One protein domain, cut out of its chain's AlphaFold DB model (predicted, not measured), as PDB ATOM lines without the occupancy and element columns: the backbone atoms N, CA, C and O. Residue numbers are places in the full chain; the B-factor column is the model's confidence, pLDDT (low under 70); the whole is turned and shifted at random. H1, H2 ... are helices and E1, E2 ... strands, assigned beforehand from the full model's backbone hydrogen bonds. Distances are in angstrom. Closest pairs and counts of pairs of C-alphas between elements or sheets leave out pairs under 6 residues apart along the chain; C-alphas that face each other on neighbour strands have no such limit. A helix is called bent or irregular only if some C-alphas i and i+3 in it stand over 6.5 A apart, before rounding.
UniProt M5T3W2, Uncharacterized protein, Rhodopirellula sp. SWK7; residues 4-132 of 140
ATOM      1  N   ASN A   4     539.006 342.171 539.722       88.50
ATOM      2  CA  ASN A   4     539.674 342.902 540.807       88.50
ATOM      3  C   ASN A   4     539.400 344.410 540.758       88.50
ATOM      4  O   ASN A   4     539.428 345.055 541.802       88.50
ATOM      5  N   ASP A   5     539.206 344.950 539.553       90.75
ATOM      6  CA  ASP A   5     538.885 346.359 539.338       90.75
ATOM      7  C   ASP A   5     537.444 346.601 539.838       90.75
ATOM      8  O   ASP A   5     537.233 347.513 540.631       90.75
ATOM      9  N   PHE A   6     536.512 345.694 539.514       91.19
ATOM     10  CA  PHE A   6     535.129 345.720 540.005       91.19
ATOM     11  C   PHE A   6     535.040 345.574 541.524       91.19
ATOM     12  O   PHE A   6     534.397 346.392 542.162       91.19
ATOM     13  N   GLU A   7     535.757 344.617 542.132       90.06
ATOM     14  CA  GLU A   7     535.788 344.466 543.600       90.06
ATOM     15  C   GLU A   7     536.197 345.775 544.298       90.06
ATOM     16  O   GLU A   7     535.622 346.140 545.321       90.06
ATOM     17  N   LEU A   8     537.182 346.492 543.744       89.56
ATOM     18  CA  LEU A   8     537.578 347.797 544.264       89.56
ATOM     19  C   LEU A   8     536.498 348.857 544.008       89.56
ATOM     20  O   LEU A   8     536.209 349.630 544.915       89.56
ATOM     21  N   GLY A   9     535.888 348.874 542.822       91.44
ATOM     22  CA  GLY A   9     534.749 349.736 542.502       91.44
ATOM     23  C   GLY A   9     533.603 349.577 543.503       91.44
ATOM     24  O   GLY A   9     533.184 350.569 544.093       91.44
ATOM     25  N   CYS A  10     533.157 348.345 543.775       91.31
ATOM     26  CA  CYS A  10     532.084 348.063 544.736       91.31
ATOM     27  C   CYS A  10     532.418 348.602 546.128       91.31
ATOM     28  O   CYS A  10     531.584 349.223 546.778       91.31
ATOM     29  N   CYS A  11     533.659 348.395 546.578       90.19
ATOM     30  CA  CYS A  11     534.133 348.935 547.845       90.19
ATOM     31  C   CYS A  11     534.020 350.472 547.881       90.19
ATOM     32  O   CYS A  11     533.525 351.027 548.858       90.19
ATOM     33  N   LEU A  12     534.435 351.161 546.815       92.81
ATOM     34  CA  LEU A  12     534.360 352.624 546.743       92.81
ATOM     35  C   LEU A  12     532.915 353.137 546.704       92.81
ATOM     36  O   LEU A  12     532.619 354.112 547.391       92.81
ATOM     37  N   VAL A  13     532.032 352.485 545.943       94.00
ATOM     38  CA  VAL A  13     530.599 352.823 545.877       94.00
ATOM     39  C   VAL A  13     529.960 352.704 547.261       94.00
ATOM     40  O   VAL A  13     529.368 353.674 547.728       94.00
ATOM     41  N   ALA A  14     530.206 351.599 547.969       91.88
ATOM     42  CA  ALA A  14     529.663 351.376 549.307       91.88
ATOM     43  C   ALA A  14     530.087 352.458 550.320       91.88
ATOM     44  O   ALA A  14     529.283 352.905 551.131       91.88
ATOM     45  N   GLU A  15     531.339 352.930 550.282       91.38
ATOM     46  CA  GLU A  15     531.783 354.028 551.164       91.38
ATOM     47  C   GLU A  15     531.077 355.347 550.855       91.38
ATOM     48  O   GLU A  15     530.791 356.122 551.768       91.38
ATOM     49  N   ILE A  16     530.817 355.620 549.574       93.75
ATOM     50  CA  ILE A  16     530.103 356.823 549.144       93.75
ATOM     51  C   ILE A  16     528.643 356.757 549.607       93.75
ATOM     52  O   ILE A  16     528.137 357.752 550.122       93.75
ATOM     53  N   GLU A  17     527.995 355.594 549.501       92.75
ATOM     54  CA  GLU A  17     526.639 355.372 550.016       92.75
ATOM     55  C   GLU A  17     526.572 355.565 551.532       92.75
ATOM     56  O   GLU A  17     525.786 356.379 552.010       92.75
ATOM     57  N   VAL A  18     527.459 354.908 552.290       89.88
ATOM     58  CA  VAL A  18     527.535 355.068 553.753       89.88
ATOM     59  C   VAL A  18     527.778 356.530 554.127       89.88
ATOM     60  O   VAL A  18     527.195 357.046 555.082       89.88
ATOM     61  N   PHE A  19     528.622 357.239 553.374       90.25
ATOM     62  CA  PHE A  19     528.839 358.665 553.593       90.25
ATOM     63  C   PHE A  19     527.567 359.486 553.361       90.25
ATOM     64  O   PHE A  19     527.269 360.360 554.176       90.25
ATOM     65  N   GLY A  20     526.810 359.190 552.302       87.56
ATOM     66  CA  GLY A  20     525.512 359.799 552.009       87.56
ATOM     67  C   GLY A  20     524.453 359.521 553.076       87.56
ATOM     68  O   GLY A  20     523.773 360.449 553.522       87.56
ATOM     69  N   GLU A  21     524.378 358.285 553.563       86.00
ATOM     70  CA  GLU A  21     523.459 357.878 554.628       86.00
ATOM     71  C   GLU A  21     523.754 358.658 555.918       86.00
ATOM     72  O   GLU A  21     522.891 359.358 556.459       86.00
ATOM     73  N   LEU A  22     525.015 358.641 556.368       80.88
ATOM     74  CA  LEU A  22     525.465 359.370 557.560       80.88
ATOM     75  C   LEU A  22     525.295 360.883 557.422       80.88
ATOM     76  O   LEU A  22     525.123 361.597 558.409       80.88
ATOM     77  N   ALA A  23     525.308 361.385 556.196       61.53
ATOM     78  CA  ALA A  23     525.037 362.770 555.892       61.53
ATOM     79  C   ALA A  23     523.585 363.179 556.212       61.53
ATOM     80  O   ALA A  23     523.345 364.349 556.523       61.53
ATOM     81  N   THR A  24     522.624 362.264 556.128       65.31
ATOM     82  CA  THR A  24     521.223 362.529 556.499       65.31
ATOM     83  C   THR A  24     520.945 362.282 557.984       65.31
ATOM     84  O   THR A  24     519.886 362.660 558.493       65.31
ATOM     85  N   ALA A  25     521.907 361.700 558.709       68.12
ATOM     86  CA  ALA A  25     521.778 361.435 560.131       68.12
ATOM     87  C   ALA A  25     521.617 362.739 560.935       68.12
ATOM     88  O   ALA A  25     522.346 363.716 560.762       68.12
ATOM     89  N   LYS A  26     520.665 362.738 561.875       59.34
ATOM     90  CA  LYS A  26     520.305 363.913 562.693       59.34
ATOM     91  C   LYS A  26     521.385 364.347 563.690       59.34
ATOM     92  O   LYS A  26     521.282 365.434 564.254       59.34
ATOM     93  N   PHE A  27     522.396 363.515 563.934       60.41
ATOM     94  CA  PHE A  27     523.429 363.768 564.934       60.41
ATOM     95  C   PHE A  27     524.783 364.007 564.261       60.41
ATOM     96  O   PHE A  27     525.175 363.216 563.403       60.41
ATOM     97  N   PRO A  28     525.533 365.053 564.655       59.53
ATOM     98  CA  PRO A  28     526.845 365.318 564.090       59.53
ATOM     99  C   PRO A  28     527.840 364.262 564.578       59.53
ATOM    100  O   PRO A  28     528.452 364.392 565.637       59.53
ATOM    101  N   ILE A  29     528.036 363.222 563.777       66.69
ATOM    102  CA  ILE A  29     529.200 362.353 563.900       66.69
ATOM    103  C   ILE A  29     530.371 363.165 563.342       66.69
ATOM    104  O   ILE A  29     530.325 363.650 562.218       66.69
ATOM    105  N   ARG A  30     531.410 363.402 564.142       66.75
ATOM    106  CA  ARG A  30     532.646 364.046 563.678       66.75
ATOM    107  C   ARG A  30     533.779 363.058 563.858       66.75
ATOM    108  O   ARG A  30     534.261 362.850 564.966       66.75
ATOM    109  N   THR A  31     534.187 362.437 562.761       79.06
ATOM    110  CA  THR A  31     535.321 361.515 562.725       79.06
ATOM    111  C   THR A  31     536.341 361.998 561.708       79.06
ATOM    112  O   THR A  31     536.016 362.715 560.760       79.06
ATOM    113  N   SER A  32     537.592 361.581 561.883       79.69
ATOM    114  CA  SER A  32     538.635 361.791 560.876       79.69
ATOM    115  C   SER A  32     538.274 361.161 559.527       79.69
ATOM    116  O   SER A  32     538.675 361.696 558.498       79.69
ATOM    117  N   TRP A  33     537.481 360.082 559.525       84.81
ATOM    118  CA  TRP A  33     536.930 359.468 558.314       84.81
ATOM    119  C   TRP A  33     535.981 360.424 557.580       84.81
ATOM    120  O   TRP A  33     536.207 360.687 556.407       84.81
ATOM    121  N   LEU A  34     535.005 361.039 558.267       86.44
ATOM    122  CA  LEU A  34     534.075 361.997 557.646       86.44
ATOM    123  C   LEU A  34     534.788 363.226 557.077       86.44
ATOM    124  O   LEU A  34     534.479 363.671 555.974       86.44
ATOM    125  N   ILE A  35     535.763 363.763 557.814       87.06
ATOM    126  CA  ILE A  35     536.582 364.894 557.359       87.06
ATOM    127  C   ILE A  35     537.381 364.486 556.114       87.06
ATOM    128  O   ILE A  35     537.367 365.198 555.113       87.06
ATOM    129  N   GLY A  36     538.036 363.322 556.143       88.50
ATOM    130  CA  GLY A  36     538.781 362.800 554.997       88.50
ATOM    131  C   GLY A  36     537.899 362.574 553.767       88.50
ATOM    132  O   GLY A  36     538.249 363.011 552.673       88.50
ATOM    133  N   MET A  37     536.723 361.983 553.963       90.44
ATOM    134  CA  MET A  37     535.741 361.753 552.907       90.44
ATOM    135  C   MET A  37     535.230 363.061 552.295       90.44
ATOM    136  O   MET A  37     535.128 363.171 551.075       90.44
ATOM    137  N   THR A  38     534.979 364.075 553.130       91.56
ATOM    138  CA  THR A  38     534.509 365.397 552.686       91.56
ATOM    139  C   THR A  38     535.557 366.101 551.824       91.56
ATOM    140  O   THR A  38     535.239 366.554 550.729       91.56
ATOM    141  N   TYR A  39     536.809 366.172 552.289       90.88
ATOM    142  CA  TYR A  39     537.815 367.065 551.699       90.88
ATOM    143  C   TYR A  39     538.832 366.394 550.778       90.88
ATOM    144  O   TYR A  39     539.554 367.085 550.061       90.88
ATOM    145  N   HIS A  40     538.991 365.073 550.850       90.06
ATOM    146  CA  HIS A  40     540.116 364.399 550.205       90.06
ATOM    147  C   HIS A  40     539.658 363.345 549.205       90.06
ATOM    148  O   HIS A  40     540.109 363.354 548.069       90.06
ATOM    149  N   GLY A  41     538.785 362.426 549.592       91.50
ATOM    150  CA  GLY A  41     538.432 361.303 548.727       91.50
ATOM    151  C   GLY A  41     537.908 360.131 549.528       91.50
ATOM    152  O   GLY A  41     537.840 360.193 550.753       91.50
ATOM    153  N   VAL A  42     537.634 359.023 548.851       91.00
ATOM    154  CA  VAL A  42     537.295 357.767 549.517       91.00
ATOM    155  C   VAL A  42     538.527 357.222 550.233       91.00
ATOM    156  O   VAL A  42     539.580 357.085 549.598       91.00
ATOM    157  N   PRO A  43     538.470 356.910 551.536       86.50
ATOM    158  CA  PRO A  43     539.593 356.294 552.228       86.50
ATOM    159  C   PRO A  43     540.029 355.013 551.519       86.50
ATOM    160  O   PRO A  43     539.224 354.145 551.204       86.50
ATOM    161  N   PHE A  44     541.328 354.897 551.247       77.69
ATOM    162  CA  PHE A  44     541.871 353.764 550.494       77.69
ATOM    163  C   PHE A  44     541.883 352.464 551.318       77.69
ATOM    164  O   PHE A  44     541.752 351.365 550.785       77.69
ATOM    165  N   GLU A  45     542.059 352.596 552.633       70.38
ATOM    166  CA  GLU A  45     541.953 351.497 553.591       70.38
ATOM    167  C   GLU A  45     541.020 351.911 554.734       70.38
ATOM    168  O   GLU A  45     541.496 352.304 555.806       70.38
ATOM    169  N   PRO A  46     539.698 351.816 554.556       59.06
ATOM    170  CA  PRO A  46     538.784 351.740 555.678       59.06
ATOM    171  C   PRO A  46     539.223 350.553 556.535       59.06
ATOM    172  O   PRO A  46     539.491 349.456 556.034       59.06
ATOM    173  N   SER A  47     539.363 350.778 557.838       52.19
ATOM    174  CA  SER A  47     539.942 349.828 558.798       52.19
ATOM    175  C   SER A  47     539.270 348.448 558.799       52.19
ATOM    176  O   SER A  47     539.862 347.482 559.276       52.19
ATOM    177  N   TYR A  48     538.069 348.332 558.232       56.31
ATOM    178  CA  TYR A  48     537.302 347.097 558.135       56.31
ATOM    179  C   TYR A  48     537.474 346.338 556.800       56.31
ATOM    180  O   TYR A  48     537.247 345.129 556.771       56.31
ATOM    181  N   TRP A  49     537.954 346.969 555.716       58.06
ATOM    182  CA  TRP A  49     538.283 346.266 554.454       58.06
ATOM    183  C   TRP A  49     539.464 345.310 554.616       58.06
ATOM    184  O   TRP A  49     539.579 344.293 553.925       58.06
ATOM    185  N   ALA A  50     540.354 345.651 555.545       52.53
ATOM    186  CA  ALA A  50     541.531 344.884 555.890       52.53
ATOM    187  C   ALA A  50     541.412 344.393 557.332       52.53
ATOM    188  O   ALA A  50     542.065 344.908 558.236       52.53
ATOM    189  N   THR A  51     540.624 343.341 557.566       54.16
ATOM    190  CA  THR A  51     540.881 342.539 558.764       54.16
ATOM    191  C   THR A  51     542.306 341.982 558.660       54.16
ATOM    192  O   THR A  51     542.751 341.563 557.587       54.16
ATOM    193  N   ILE A  52     543.046 341.975 559.775       54.09
ATOM    194  CA  ILE A  52     544.451 341.512 559.870       54.09
ATOM    195  C   ILE A  52     544.656 340.118 559.229       54.09
ATOM    196  O   ILE A  52     545.751 339.778 558.790       54.09
ATOM    197  N   LYS A  53     543.577 339.338 559.088       57.09
ATOM    198  CA  LYS A  53     543.538 338.003 558.490       57.09
ATOM    199  C   LYS A  53     543.685 337.951 556.956       57.09
ATOM    200  O   LYS A  53     543.747 336.845 556.431       57.09
ATOM    201  N   ASN A  54     543.750 339.068 556.215       73.12
ATOM    202  CA  ASN A  54     543.796 339.015 554.740       73.12
ATOM    203  C   ASN A  54     544.833 339.939 554.066       73.12
ATOM    204  O   ASN A  54     544.518 340.756 553.196       73.12
ATOM    205  N   ALA A  55     546.110 339.772 554.429       76.88
ATOM    206  CA  ALA A  55     547.235 340.488 553.811       76.88
ATOM    207  C   ALA A  55     547.307 340.316 552.276       76.88
ATOM    208  O   ALA A  55     547.689 341.248 551.565       76.88
ATOM    209  N   SER A  56     546.891 339.155 551.754       81.69
ATOM    210  CA  SER A  56     546.837 338.887 550.310       81.69
ATOM    211  C   SER A  56     545.808 339.773 549.601       81.69
ATOM    212  O   SER A  56     546.149 340.453 548.629       81.69
ATOM    213  N   LYS A  57     544.575 339.861 550.125       80.50
ATOM    214  CA  LYS A  57     543.547 340.779 549.603       80.50
ATOM    215  C   LYS A  57     544.017 342.229 549.668       80.50
ATOM    216  O   LYS A  57     543.893 342.943 548.678       80.50
ATOM    217  N   LYS A  58     544.637 342.639 550.777       78.94
ATOM    218  CA  LYS A  58     545.216 343.982 550.908       78.94
ATOM    219  C   LYS A  58     546.224 344.275 549.794       78.94
ATOM    220  O   LYS A  58     546.104 345.282 549.102       78.94
ATOM    221  N   MET A  59     547.200 343.394 549.586       83.44
ATOM    222  CA  MET A  59     548.216 343.593 548.549       83.44
ATOM    223  C   MET A  59     547.606 343.592 547.141       83.44
ATOM    224  O   MET A  59     548.036 344.365 546.284       83.44
ATOM    225  N   ARG A  60     546.576 342.769 546.904       86.75
ATOM    226  CA  ARG A  60     545.814 342.771 545.651       86.75
ATOM    227  C   ARG A  60     545.152 344.128 545.406       86.75
ATOM    228  O   ARG A  60     545.402 344.703 544.356       86.75
ATOM    229  N   LEU A  61     544.410 344.674 546.372       84.69
ATOM    230  CA  LEU A  61     543.759 345.986 546.248       84.69
ATOM    231  C   LEU A  61     544.769 347.124 546.037       84.69
ATOM    232  O   LEU A  61     544.539 348.004 545.210       84.69
ATOM    233  N   VAL A  62     545.927 347.079 546.709       84.50
ATOM    234  CA  VAL A  62     547.032 348.032 546.477       84.50
ATOM    235  C   VAL A  62     547.530 347.965 545.035       84.50
ATOM    236  O   VAL A  62     547.704 349.006 544.401       84.50
ATOM    237  N   ARG A  63     547.758 346.760 544.500       87.69
ATOM    238  CA  ARG A  63     548.199 346.573 543.108       87.69
ATOM    239  C   ARG A  63     547.133 347.029 542.115       87.69
ATOM    240  O   ARG A  63     547.469 347.752 541.183       87.69
ATOM    241  N   THR A  64     545.871 346.667 542.344       89.62
ATOM    242  CA  THR A  64     544.731 347.120 541.536       89.62
ATOM    243  C   THR A  64     544.667 348.641 541.506       89.62
ATOM    244  O   THR A  64     544.620 349.227 540.436       89.62
ATOM    245  N   THR A  65     544.761 349.291 542.666       89.06
ATOM    246  CA  THR A  65     544.705 350.755 542.763       89.06
ATOM    247  C   THR A  65     545.834 351.416 541.991       89.06
ATOM    248  O   THR A  65     545.586 352.360 541.254       89.06
ATOM    249  N   LYS A  66     547.073 350.914 542.110       88.62
ATOM    250  CA  LYS A  66     548.204 351.426 541.317       88.62
ATOM    251  C   LYS A  66     547.922 351.329 539.818       88.62
ATOM    252  O   LYS A  66     548.044 352.331 539.125       88.62
ATOM    253  N   LYS A  67     547.461 350.165 539.356       92.62
ATOM    254  CA  LYS A  67     547.090 349.950 537.955       92.62
ATOM    255  C   LYS A  67     545.987 350.908 537.497       92.62
ATOM    256  O   LYS A  67     546.106 351.486 536.428       92.62
ATOM    257  N   LEU A  68     544.921 351.080 538.284       92.50
ATOM    258  CA  LEU A  68     543.815 351.979 537.932       92.50
ATOM    259  C   LEU A  68     544.246 353.451 537.882       92.50
ATOM    260  O   LEU A  68     543.697 354.215 537.098       92.50
ATOM    261  N   VAL A  69     545.256 353.837 538.665       91.56
ATOM    262  CA  VAL A  69     545.862 355.175 538.595       91.56
ATOM    263  C   VAL A  69     546.692 355.353 537.335       91.56
ATOM    264  O   VAL A  69     546.576 356.376 536.674       91.56
ATOM    265  N   GLU A  70     547.500 354.353 536.979       92.56
ATOM    266  CA  GLU A  70     548.313 354.376 535.755       92.56
ATOM    267  C   GLU A  70     547.453 354.542 534.494       92.56
ATOM    268  O   GLU A  70     547.875 355.209 533.555       92.56
ATOM    269  N   ILE A  71     546.237 353.984 534.488       94.19
ATOM    270  CA  ILE A  71     545.283 354.118 533.375       94.19
ATOM    271  C   ILE A  71     544.270 355.262 533.555       94.19
ATOM    272  O   ILE A  71     543.334 355.370 532.768       94.19
ATOM    273  N   GLY A  72     544.425 356.102 534.583       92.88
ATOM    274  CA  GLY A  72     543.619 357.313 534.768       92.88
ATOM    275  C   GLY A  72     542.192 357.112 535.295       92.88
ATOM    276  O   GLY A  72     541.399 358.040 535.215       92.88
ATOM    277  N   LEU A  73     541.848 355.944 535.849       94.75
ATOM    278  CA  LEU A  73     540.527 355.676 536.448       94.75
ATOM    279  C   LEU A  73     540.442 356.032 537.941       94.75
ATOM    280  O   LEU A  73     539.347 356.172 538.481       94.75
ATOM    281  N   LEU A  74     541.586 356.195 538.607       92.81
ATOM    282  CA  LEU A  74     541.681 356.651 539.993       92.81
ATOM    283  C   LEU A  74     542.789 357.702 540.137       92.81
ATOM    284  O   LEU A  74     543.846 357.598 539.522       92.81
ATOM    285  N   GLN A  75     542.613 358.640 541.058       92.50
ATOM    286  CA  GLN A  75     543.679 359.495 541.569       92.50
ATOM    287  C   GLN A  75     544.012 359.098 543.009       92.50
ATOM    288  O   GLN A  75     543.123 358.867 543.825       92.50
ATOM    289  N   ARG A  76     545.304 359.022 543.350       87.50
ATOM    290  CA  ARG A  76     545.768 358.742 544.721       87.50
ATOM    291  C   ARG A  76     546.092 360.028 545.461       87.50
ATOM    292  O   ARG A  76     546.825 360.870 544.951       87.50
ATOM    293  N   LEU A  77     545.676 360.093 546.722       84.50
ATOM    294  CA  LEU A  77     546.151 361.086 547.680       84.50
ATOM    295  C   LEU A  77     547.067 360.428 548.710       84.50
ATOM    296  O   LEU A  77     546.641 359.663 549.587       84.50
ATOM    297  N   CYS A  78     548.355 360.734 548.594       74.06
ATOM    298  CA  CYS A  78     549.393 360.268 549.504       74.06
ATOM    299  C   CYS A  78     549.618 361.280 550.631       74.06
ATOM    300  O   CYS A  78     549.717 362.484 550.396       74.06
ATOM    301  N   LEU A  79     549.767 360.793 551.865       67.25
ATOM    302  CA  LEU A  79     550.221 361.647 552.964       67.25
ATOM    303  C   LEU A  79     551.675 362.061 552.722       67.25
ATOM    304  O   LEU A  79     552.513 361.215 552.404       67.25
ATOM    305  N   ARG A  80     551.973 363.345 552.963       53.84
ATOM    306  CA  ARG A  80     553.221 364.071 552.634       53.84
ATOM    307  C   ARG A  80     554.546 363.470 553.154       53.84
ATOM    308  O   ARG A  80     555.579 364.107 553.000       53.84
ATOM    309  N   ARG A  81     554.549 362.304 553.814       57.22
ATOM    310  CA  ARG A  81     555.736 361.702 554.461       57.22
ATOM    311  C   ARG A  81     555.813 360.166 554.438       57.22
ATOM    312  O   ARG A  81     556.672 359.620 555.121       57.22
ATOM    313  N   LYS A  82     554.908 359.444 553.762       58.94
ATOM    314  CA  LYS A  82     554.858 357.965 553.878       58.94
ATOM    315  C   LYS A  82     554.636 357.190 552.576       58.94
ATOM    316  O   LYS A  82     554.504 355.974 552.665       58.94
ATOM    317  N   ASP A  83     554.492 357.846 551.419       62.97
ATOM    318  CA  ASP A  83     554.075 357.242 550.126       62.97
ATOM    319  C   ASP A  83     552.842 356.317 550.192       62.97
ATOM    320  O   ASP A  83     552.481 355.617 549.238       62.97
ATOM    321  N   ARG A  84     552.150 356.329 551.333       71.94
ATOM    322  CA  ARG A  84     550.984 355.514 551.616       71.94
ATOM    323  C   ARG A  84     549.775 356.274 551.113       71.94
ATOM    324  O   ARG A  84     549.524 357.404 551.539       71.94
ATOM    325  N   THR A  85     549.031 355.627 550.225       76.75
ATOM    326  CA  THR A  85     547.713 356.103 549.809       76.75
ATOM    327  C   THR A  85     546.834 356.197 551.044       76.75
ATOM    328  O   THR A  85     546.676 355.211 551.764       76.75
ATOM    329  N   SER A  86     546.296 357.381 551.292       83.31
ATOM    330  CA  SER A  86     545.328 357.607 552.364       83.31
ATOM    331  C   SER A  86     543.910 357.605 551.819       83.31
ATOM    332  O   SER A  86     543.044 356.948 552.385       83.31
ATOM    333  N   HIS A  87     543.716 358.265 550.679       90.00
ATOM    334  CA  HIS A  87     542.438 358.390 550.002       90.00
ATOM    335  C   HIS A  87     542.636 358.210 548.498       90.00
ATOM    336  O   HIS A  87     543.754 358.355 547.980       90.00
ATOM    337  N   VAL A  88     541.550 357.894 547.810       92.56
ATOM    338  CA  VAL A  88     541.461 357.837 546.358       92.56
ATOM    339  C   VAL A  88     540.258 358.633 545.876       92.56
ATOM    340  O   VAL A  88     539.240 358.709 546.558       92.56
ATOM    341  N   VAL A  89     540.382 359.212 544.688       94.56
ATOM    342  CA  VAL A  89     539.284 359.874 543.984       94.56
ATOM    343  C   VAL A  89     539.039 359.103 542.688       94.56
ATOM    344  O   VAL A  89     539.943 359.055 541.849       94.56
ATOM    345  N   PRO A  90     537.893 358.425 542.537       95.38
ATOM    346  CA  PRO A  90     537.548 357.734 541.303       95.38
ATOM    347  C   PRO A  90     537.039 358.691 540.224       95.38
ATOM    348  O   PRO A  90     536.516 359.761 540.528       95.38
ATOM    349  N   THR A  91     537.169 358.295 538.959       96.25
ATOM    350  CA  THR A  91     536.539 359.025 537.853       96.25
ATOM    351  C   THR A  91     535.046 358.719 537.754       96.25
ATOM    352  O   THR A  91     534.583 357.657 538.175       96.25
ATOM    353  N   ALA A  92     534.300 359.632 537.128       96.06
ATOM    354  CA  ALA A  92     532.881 359.441 536.839       96.06
ATOM    355  C   ALA A  92     532.620 358.150 536.046       96.06
ATOM    356  O   ALA A  92     531.769 357.361 536.435       96.06
ATOM    357  N   GLY A  93     533.394 357.895 534.984       95.25
ATOM    358  CA  GLY A  93     533.218 356.694 534.159       95.25
ATOM    359  C   GLY A  93     533.448 355.390 534.925       95.25
ATOM    360  O   GLY A  93     532.681 354.446 534.774       95.25
ATOM    361  N   PHE A  94     534.449 355.350 535.811       95.81
ATOM    362  CA  PHE A  94     534.700 354.164 536.631       95.81
ATOM    363  C   PHE A  94     533.554 353.887 537.616       95.81
ATOM    364  O   PHE A  94     533.150 352.737 537.800       95.81
ATOM    365  N   LEU A  95     533.003 354.940 538.226       95.88
ATOM    366  CA  LEU A  95     531.836 354.828 539.101       95.88
ATOM    367  C   LEU A  95     530.582 354.416 538.322       95.88
ATOM    368  O   LEU A  95     529.880 353.514 538.766       95.88
ATOM    369  N   ALA A  96     530.328 355.014 537.158       94.88
ATOM    370  CA  ALA A  96     529.178 354.685 536.322       94.88
ATOM    371  C   ALA A  96     529.217 353.231 535.822       94.88
ATOM    372  O   ALA A  96     528.211 352.531 535.937       94.88
ATOM    373  N   GLU A  97     530.372 352.738 535.349       94.56
ATOM    374  CA  GLU A  97     530.544 351.328 534.950       94.56
ATOM    375  C   GLU A  97     530.269 350.393 536.138       94.56
ATOM    376  O   GLU A  97     529.525 349.424 536.010       94.56
ATOM    377  N   THR A  98     530.798 350.722 537.322       95.00
ATOM    378  CA  THR A  98     530.581 349.926 538.542       95.00
ATOM    379  C   THR A  98     529.115 349.904 538.966       95.00
ATOM    380  O   THR A  98     528.593 348.839 539.282       95.00
ATOM    381  N   ILE A  99     528.440 351.055 538.975       94.06
ATOM    382  CA  ILE A  99     527.021 351.150 539.342       94.06
ATOM    383  C   ILE A  99     526.154 350.405 538.329       94.06
ATOM    384  O   ILE A  99     525.199 349.749 538.720       94.06
ATOM    385  N   THR A 100     526.502 350.467 537.044       92.62
ATOM    386  CA  THR A 100     525.808 349.704 535.999       92.62
ATOM    387  C   THR A 100     525.954 348.199 536.224       92.62
ATOM    388  O   THR A 100     524.976 347.473 536.092       92.62
ATOM    389  N   GLU A 101     527.148 347.724 536.597       93.00
ATOM    390  CA  GLU A 101     527.381 346.304 536.909       93.00
ATOM    391  C   GLU A 101     526.708 345.856 538.228       93.00
ATOM    392  O   GLU A 101     526.311 344.697 538.330       93.00
ATOM    393  N   LEU A 102     526.570 346.741 539.225       89.81
ATOM    394  CA  LEU A 102     525.848 346.469 540.483       89.81
ATOM    395  C   LEU A 102     524.318 346.584 540.350       89.81
ATOM    396  O   LEU A 102     523.584 346.032 541.165       89.81
ATOM    397  N   ASP A 103     523.844 347.309 539.338       86.31
ATOM    398  CA  ASP A 103     522.434 347.524 539.020       86.31
ATOM    399  C   ASP A 103     521.593 347.965 540.239       86.31
ATOM    400  O   ASP A 103     521.800 349.054 540.787       86.31
ATOM    401  N   VAL A 104     520.643 347.133 540.675       82.94
ATOM    402  CA  VAL A 104     519.712 347.422 541.777       82.94
ATOM    403  C   VAL A 104     520.345 347.329 543.168       82.94
ATOM    404  O   VAL A 104     519.698 347.694 544.147       82.94
ATOM    405  N   GLU A 105     521.585 346.845 543.282       87.31
ATOM    406  CA  GLU A 105     522.278 346.733 544.572       87.31
ATOM    407  C   GLU A 105     522.756 348.092 545.112       87.31
ATOM    408  O   GLU A 105     523.036 348.200 546.304       87.31
ATOM    409  N   VAL A 106     522.819 349.130 544.265       88.00
ATOM    410  CA  VAL A 106     523.234 350.485 544.664       88.00
ATOM    411  C   VAL A 106     522.026 351.351 545.001       88.00
ATOM    412  O   VAL A 106     521.169 351.625 544.153       88.00
ATOM    413  N   SER A 107     522.013 351.913 546.206       91.56
ATOM    414  CA  SER A 107     521.152 353.039 546.551       91.56
ATOM    415  C   SER A 107     521.656 354.303 545.852       91.56
ATOM    416  O   SER A 107     522.463 355.074 546.376       91.56
ATOM    417  N   ARG A 108     521.155 354.557 544.634       89.88
ATOM    418  CA  ARG A 108     521.534 355.747 543.845       89.88
ATOM    419  C   ARG A 108     521.314 357.053 544.619       89.88
ATOM    420  O   ARG A 108     522.099 357.986 544.471       89.88
ATOM    421  N   ASN A 109     520.280 357.119 545.459       90.56
ATOM    422  CA  ASN A 109     519.998 358.297 546.281       90.56
ATOM    423  C   ASN A 109     521.106 358.556 547.306       90.56
ATOM    424  O   ASN A 109     521.611 359.677 547.370       90.56
ATOM    425  N   ASP A 110     521.514 357.534 548.061       91.31
ATOM    426  CA  ASP A 110     522.567 357.673 549.072       91.31
ATOM    427  C   ASP A 110     523.921 357.916 548.410       91.31
ATOM    428  O   ASP A 110     524.676 358.791 548.831       91.31
ATOM    429  N   PHE A 111     524.188 357.231 547.298       94.19
ATOM    430  CA  PHE A 111     525.381 357.449 546.492       94.19
ATOM    431  C   PHE A 111     525.518 358.915 546.040       94.19
ATOM    432  O   PHE A 111     526.534 359.566 546.302       94.19
ATOM    433  N   PHE A 112     524.484 359.481 545.405       94.50
ATOM    434  CA  PHE A 112     524.525 360.877 544.958       94.50
ATOM    435  C   PHE A 112     524.506 361.871 546.123       94.50
ATOM    436  O   PHE A 112     525.152 362.917 546.037       94.50
ATOM    437  N   ALA A 113     523.825 361.556 547.228       92.81
ATOM    438  CA  ALA A 113     523.891 362.363 548.441       92.81
ATOM    439  C   ALA A 113     525.323 362.420 548.997       92.81
ATOM    440  O   ALA A 113     525.793 363.501 549.363       92.81
ATOM    441  N   GLY A 114     526.032 361.287 549.003       92.62
ATOM    442  CA  GLY A 114     527.433 361.190 549.401       92.62
ATOM    443  C   GLY A 114     528.349 362.028 548.512       92.62
ATOM    444  O   GLY A 114     529.119 362.842 549.024       92.62
ATOM    445  N   LEU A 115     528.225 361.905 547.187       94.94
ATOM    446  CA  LEU A 115     528.996 362.728 546.244       94.94
ATOM    447  C   LEU A 115     528.732 364.227 546.414       94.94
ATOM    448  O   LEU A 115     529.666 365.022 546.415       94.94
ATOM    449  N   ASN A 116     527.475 364.626 546.607       94.00
ATOM    450  CA  ASN A 116     527.114 366.036 546.755       94.00
ATOM    451  C   ASN A 116     527.718 366.665 548.025       94.00
ATOM    452  O   ASN A 116     528.003 367.864 548.086       94.00
ATOM    453  N   LYS A 117     527.927 365.848 549.059       89.75
ATOM    454  CA  LYS A 117     528.497 366.273 550.340       89.75
ATOM    455  C   LYS A 117     530.011 366.435 550.301       89.75
ATOM    456  O   LYS A 117     530.535 367.178 551.130       89.75
ATOM    457  N   SER A 118     530.711 365.769 549.387       92.31
ATOM    458  CA  SER A 118     532.160 365.894 549.272       92.31
ATOM    459  C   SER A 118     532.558 367.037 548.339       92.31
ATOM    460  O   SER A 118     531.843 367.376 547.402       92.31
ATOM    461  N   ASP A 119     533.712 367.652 548.587       92.44
ATOM    462  CA  ASP A 119     534.211 368.744 547.743       92.44
ATOM    463  C   ASP A 119     534.778 368.227 546.413       92.44
ATOM    464  O   ASP A 119     534.813 368.956 545.429       92.44
ATOM    465  N   TRP A 120     535.190 366.959 546.366       93.31
ATOM    466  CA  TRP A 120     535.728 366.312 545.166       93.31
ATOM    467  C   TRP A 120     534.655 365.627 544.307       93.31
ATOM    468  O   TRP A 120     534.897 365.363 543.133       93.31
ATOM    469  N   GLY A 121     533.502 365.279 544.891       93.88
ATOM    470  CA  GLY A 121     532.491 364.433 544.254       93.88
ATOM    471  C   GLY A 121     531.392 365.194 543.519       93.88
ATOM    472  O   GLY A 121     530.759 364.613 542.641       93.88
ATOM    473  N   ARG A 122     531.172 366.480 543.833       93.31
ATOM    474  CA  ARG A 122     530.089 367.290 543.239       93.31
ATOM    475  C   ARG A 122     530.151 367.330 541.716       93.31
ATOM    476  O   ARG A 122     529.151 367.053 541.063       93.31
ATOM    477  N   ASP A 123     531.336 367.576 541.165       93.94
ATOM    478  CA  ASP A 123     531.534 367.693 539.715       93.94
ATOM    479  C   ASP A 123     531.453 366.337 538.987       93.94
ATOM    480  O   ASP A 123     531.414 366.288 537.760       93.94
ATOM    481  N   LEU A 124     531.401 365.221 539.727       95.12
ATOM    482  CA  LEU A 124     531.229 363.881 539.162       95.12
ATOM    483  C   LEU A 124     529.753 363.504 538.976       95.12
ATOM    484  O   LEU A 124     529.471 362.563 538.241       95.12
ATOM    485  N   ILE A 125     528.814 364.206 539.625       95.25
ATOM    486  CA  ILE A 125     527.397 363.810 539.679       95.25
ATOM    487  C   ILE A 125     526.755 363.807 538.294       95.25
ATOM    488  O   ILE A 125     526.239 362.772 537.872       95.25
ATOM    489  N   GLU A 126     526.788 364.940 537.593       94.94
ATOM    490  CA  GLU A 126     526.145 365.066 536.279       94.94
ATOM    491  C   GLU A 126     526.771 364.115 535.242       94.94
ATOM    492  O   GLU A 126     526.022 363.340 534.646       94.94
ATOM    493  N   PRO A 127     528.111 364.009 535.120       95.12
ATOM    494  CA  PRO A 127     528.725 363.027 534.225       95.12
ATOM    495  C   PRO A 127     528.363 361.565 534.525       95.12
ATOM    496  O   PRO A 127     528.326 360.744 533.610       95.12
ATOM    497  N   ILE A 128     528.142 361.200 535.797       95.06
ATOM    498  CA  ILE A 128     527.689 359.847 536.161       95.06
ATOM    499  C   ILE A 128     526.227 359.657 535.754       95.06
ATOM    500  O   ILE A 128     525.891 358.618 535.195       95.06
ATOM    501  N   ARG A 129     525.358 360.642 536.010       93.06
ATOM    502  CA  ARG A 129     523.937 360.572 535.635       93.06
ATOM    503  C   ARG A 129     523.758 360.387 534.137       93.06
ATOM    504  O   ARG A 129     523.057 359.464 533.749       93.06
ATOM    505  N   GLU A 130     524.448 361.180 533.322       92.19
ATOM    506  CA  GLU A 130     524.401 361.076 531.856       92.19
ATOM    507  C   GLU A 130     524.761 359.672 531.348       92.19
ATOM    508  O   GLU A 130     524.195 359.206 530.366       92.19
ATOM    509  N   GLN A 131     525.677 358.976 532.027       90.06
ATOM    510  CA  GLN A 131     526.082 357.611 531.672       90.06
ATOM    511  C   GLN A 131     525.133 356.526 532.201       90.06
ATOM    512  O   GLN A 131     525.124 355.419 531.668       90.06
ATOM    513  N   LEU A 132     524.376 356.816 533.264       87.56
ATOM    514  CA  LEU A 132     523.396 355.900 533.858       87.56
ATOM    515  C   LEU A 132     521.988 356.065 533.271       87.56
ATOM    516  O   LEU A 132     521.143 355.189 533.482       87.56
TER     517      LEU A 132
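AT A GLANCE: This is residues 4 to 132 of the 140 residues of an uncharacterized protein of Rhodopirellula sp. SWK7 (UniProt M5T3W2). Helices at mostly crossed angles gather round the long helix H1, with H3, H4 and H5 packing crosswise on it and H6 packing on H4 and H5. The strand hairpin E1 and E2 lies beside H3. The printed part has 129 residues, with named elements in the order H1 H2 H3 E1 E2 H4 H5 H6; the sheet, E1 - E2, is antiparallel and the class is mostly helix. It is compact, with a radius of gyration of the C-alphas of 14.1 A, spanning 33 by 33 by 28 A.

HOW THE PARTS SIT: Start at the hairpin of E1, residues 74 to 78, and E2, residues 85 to 90, antiparallel at 156 degrees; N 75 and O 89, 2.8 A apart, are within hydrogen-bond range. The closest C-alphas of E1 and H3, residues 55 to 70, are Leu 74 and Leu 68, 5.5 A. The hub H1, residues 4 to 24, touches H3 with residues 4 to 8 alone, about perpendicular at 89 degrees, closest at C-alphas 5 and 64, 6.3 A. H1 touches H4, residues 92 to 105, with residues 6 to 13 alone, and H5, residues 108 to 117, at C-alphas 20 and 114, 3.5 A. H6, residues 122 to 132, forms a helical hairpin with H5, a shallow tilt of 23 degrees, and touches H4. H2, residues 32 to 39, is close but not clearly touching H1, at C-alphas 19 and 34, 7.4 A. O i to N i+4 pairs are all within range in H1, H2, H3 and H5, but 8 of 10 in H4 and 4 of 7 in H6.

IN THESE COORDINATES: Find C-alpha 4 at (539.674, 342.902, 540.807); H1 runs 31.2 A from there. H3 spans 22.8 A and H4 18.3 A. H4 is irregular, C-alphas 101 and 104 being 9.2 A apart; H6 only just, 123 and 126 being 6.9 A apart. H6 ends at C-alpha 132, (523.396, 355.900, 533.858).

THE WHOLE: C-alphas 81 and 104 are farthest apart, 40.8 A. The printed part has no cut; the link H2 to H3 is long. Look for pLDDT under 70 at residues 23 to 30, 46 to 53 and 79 to 83.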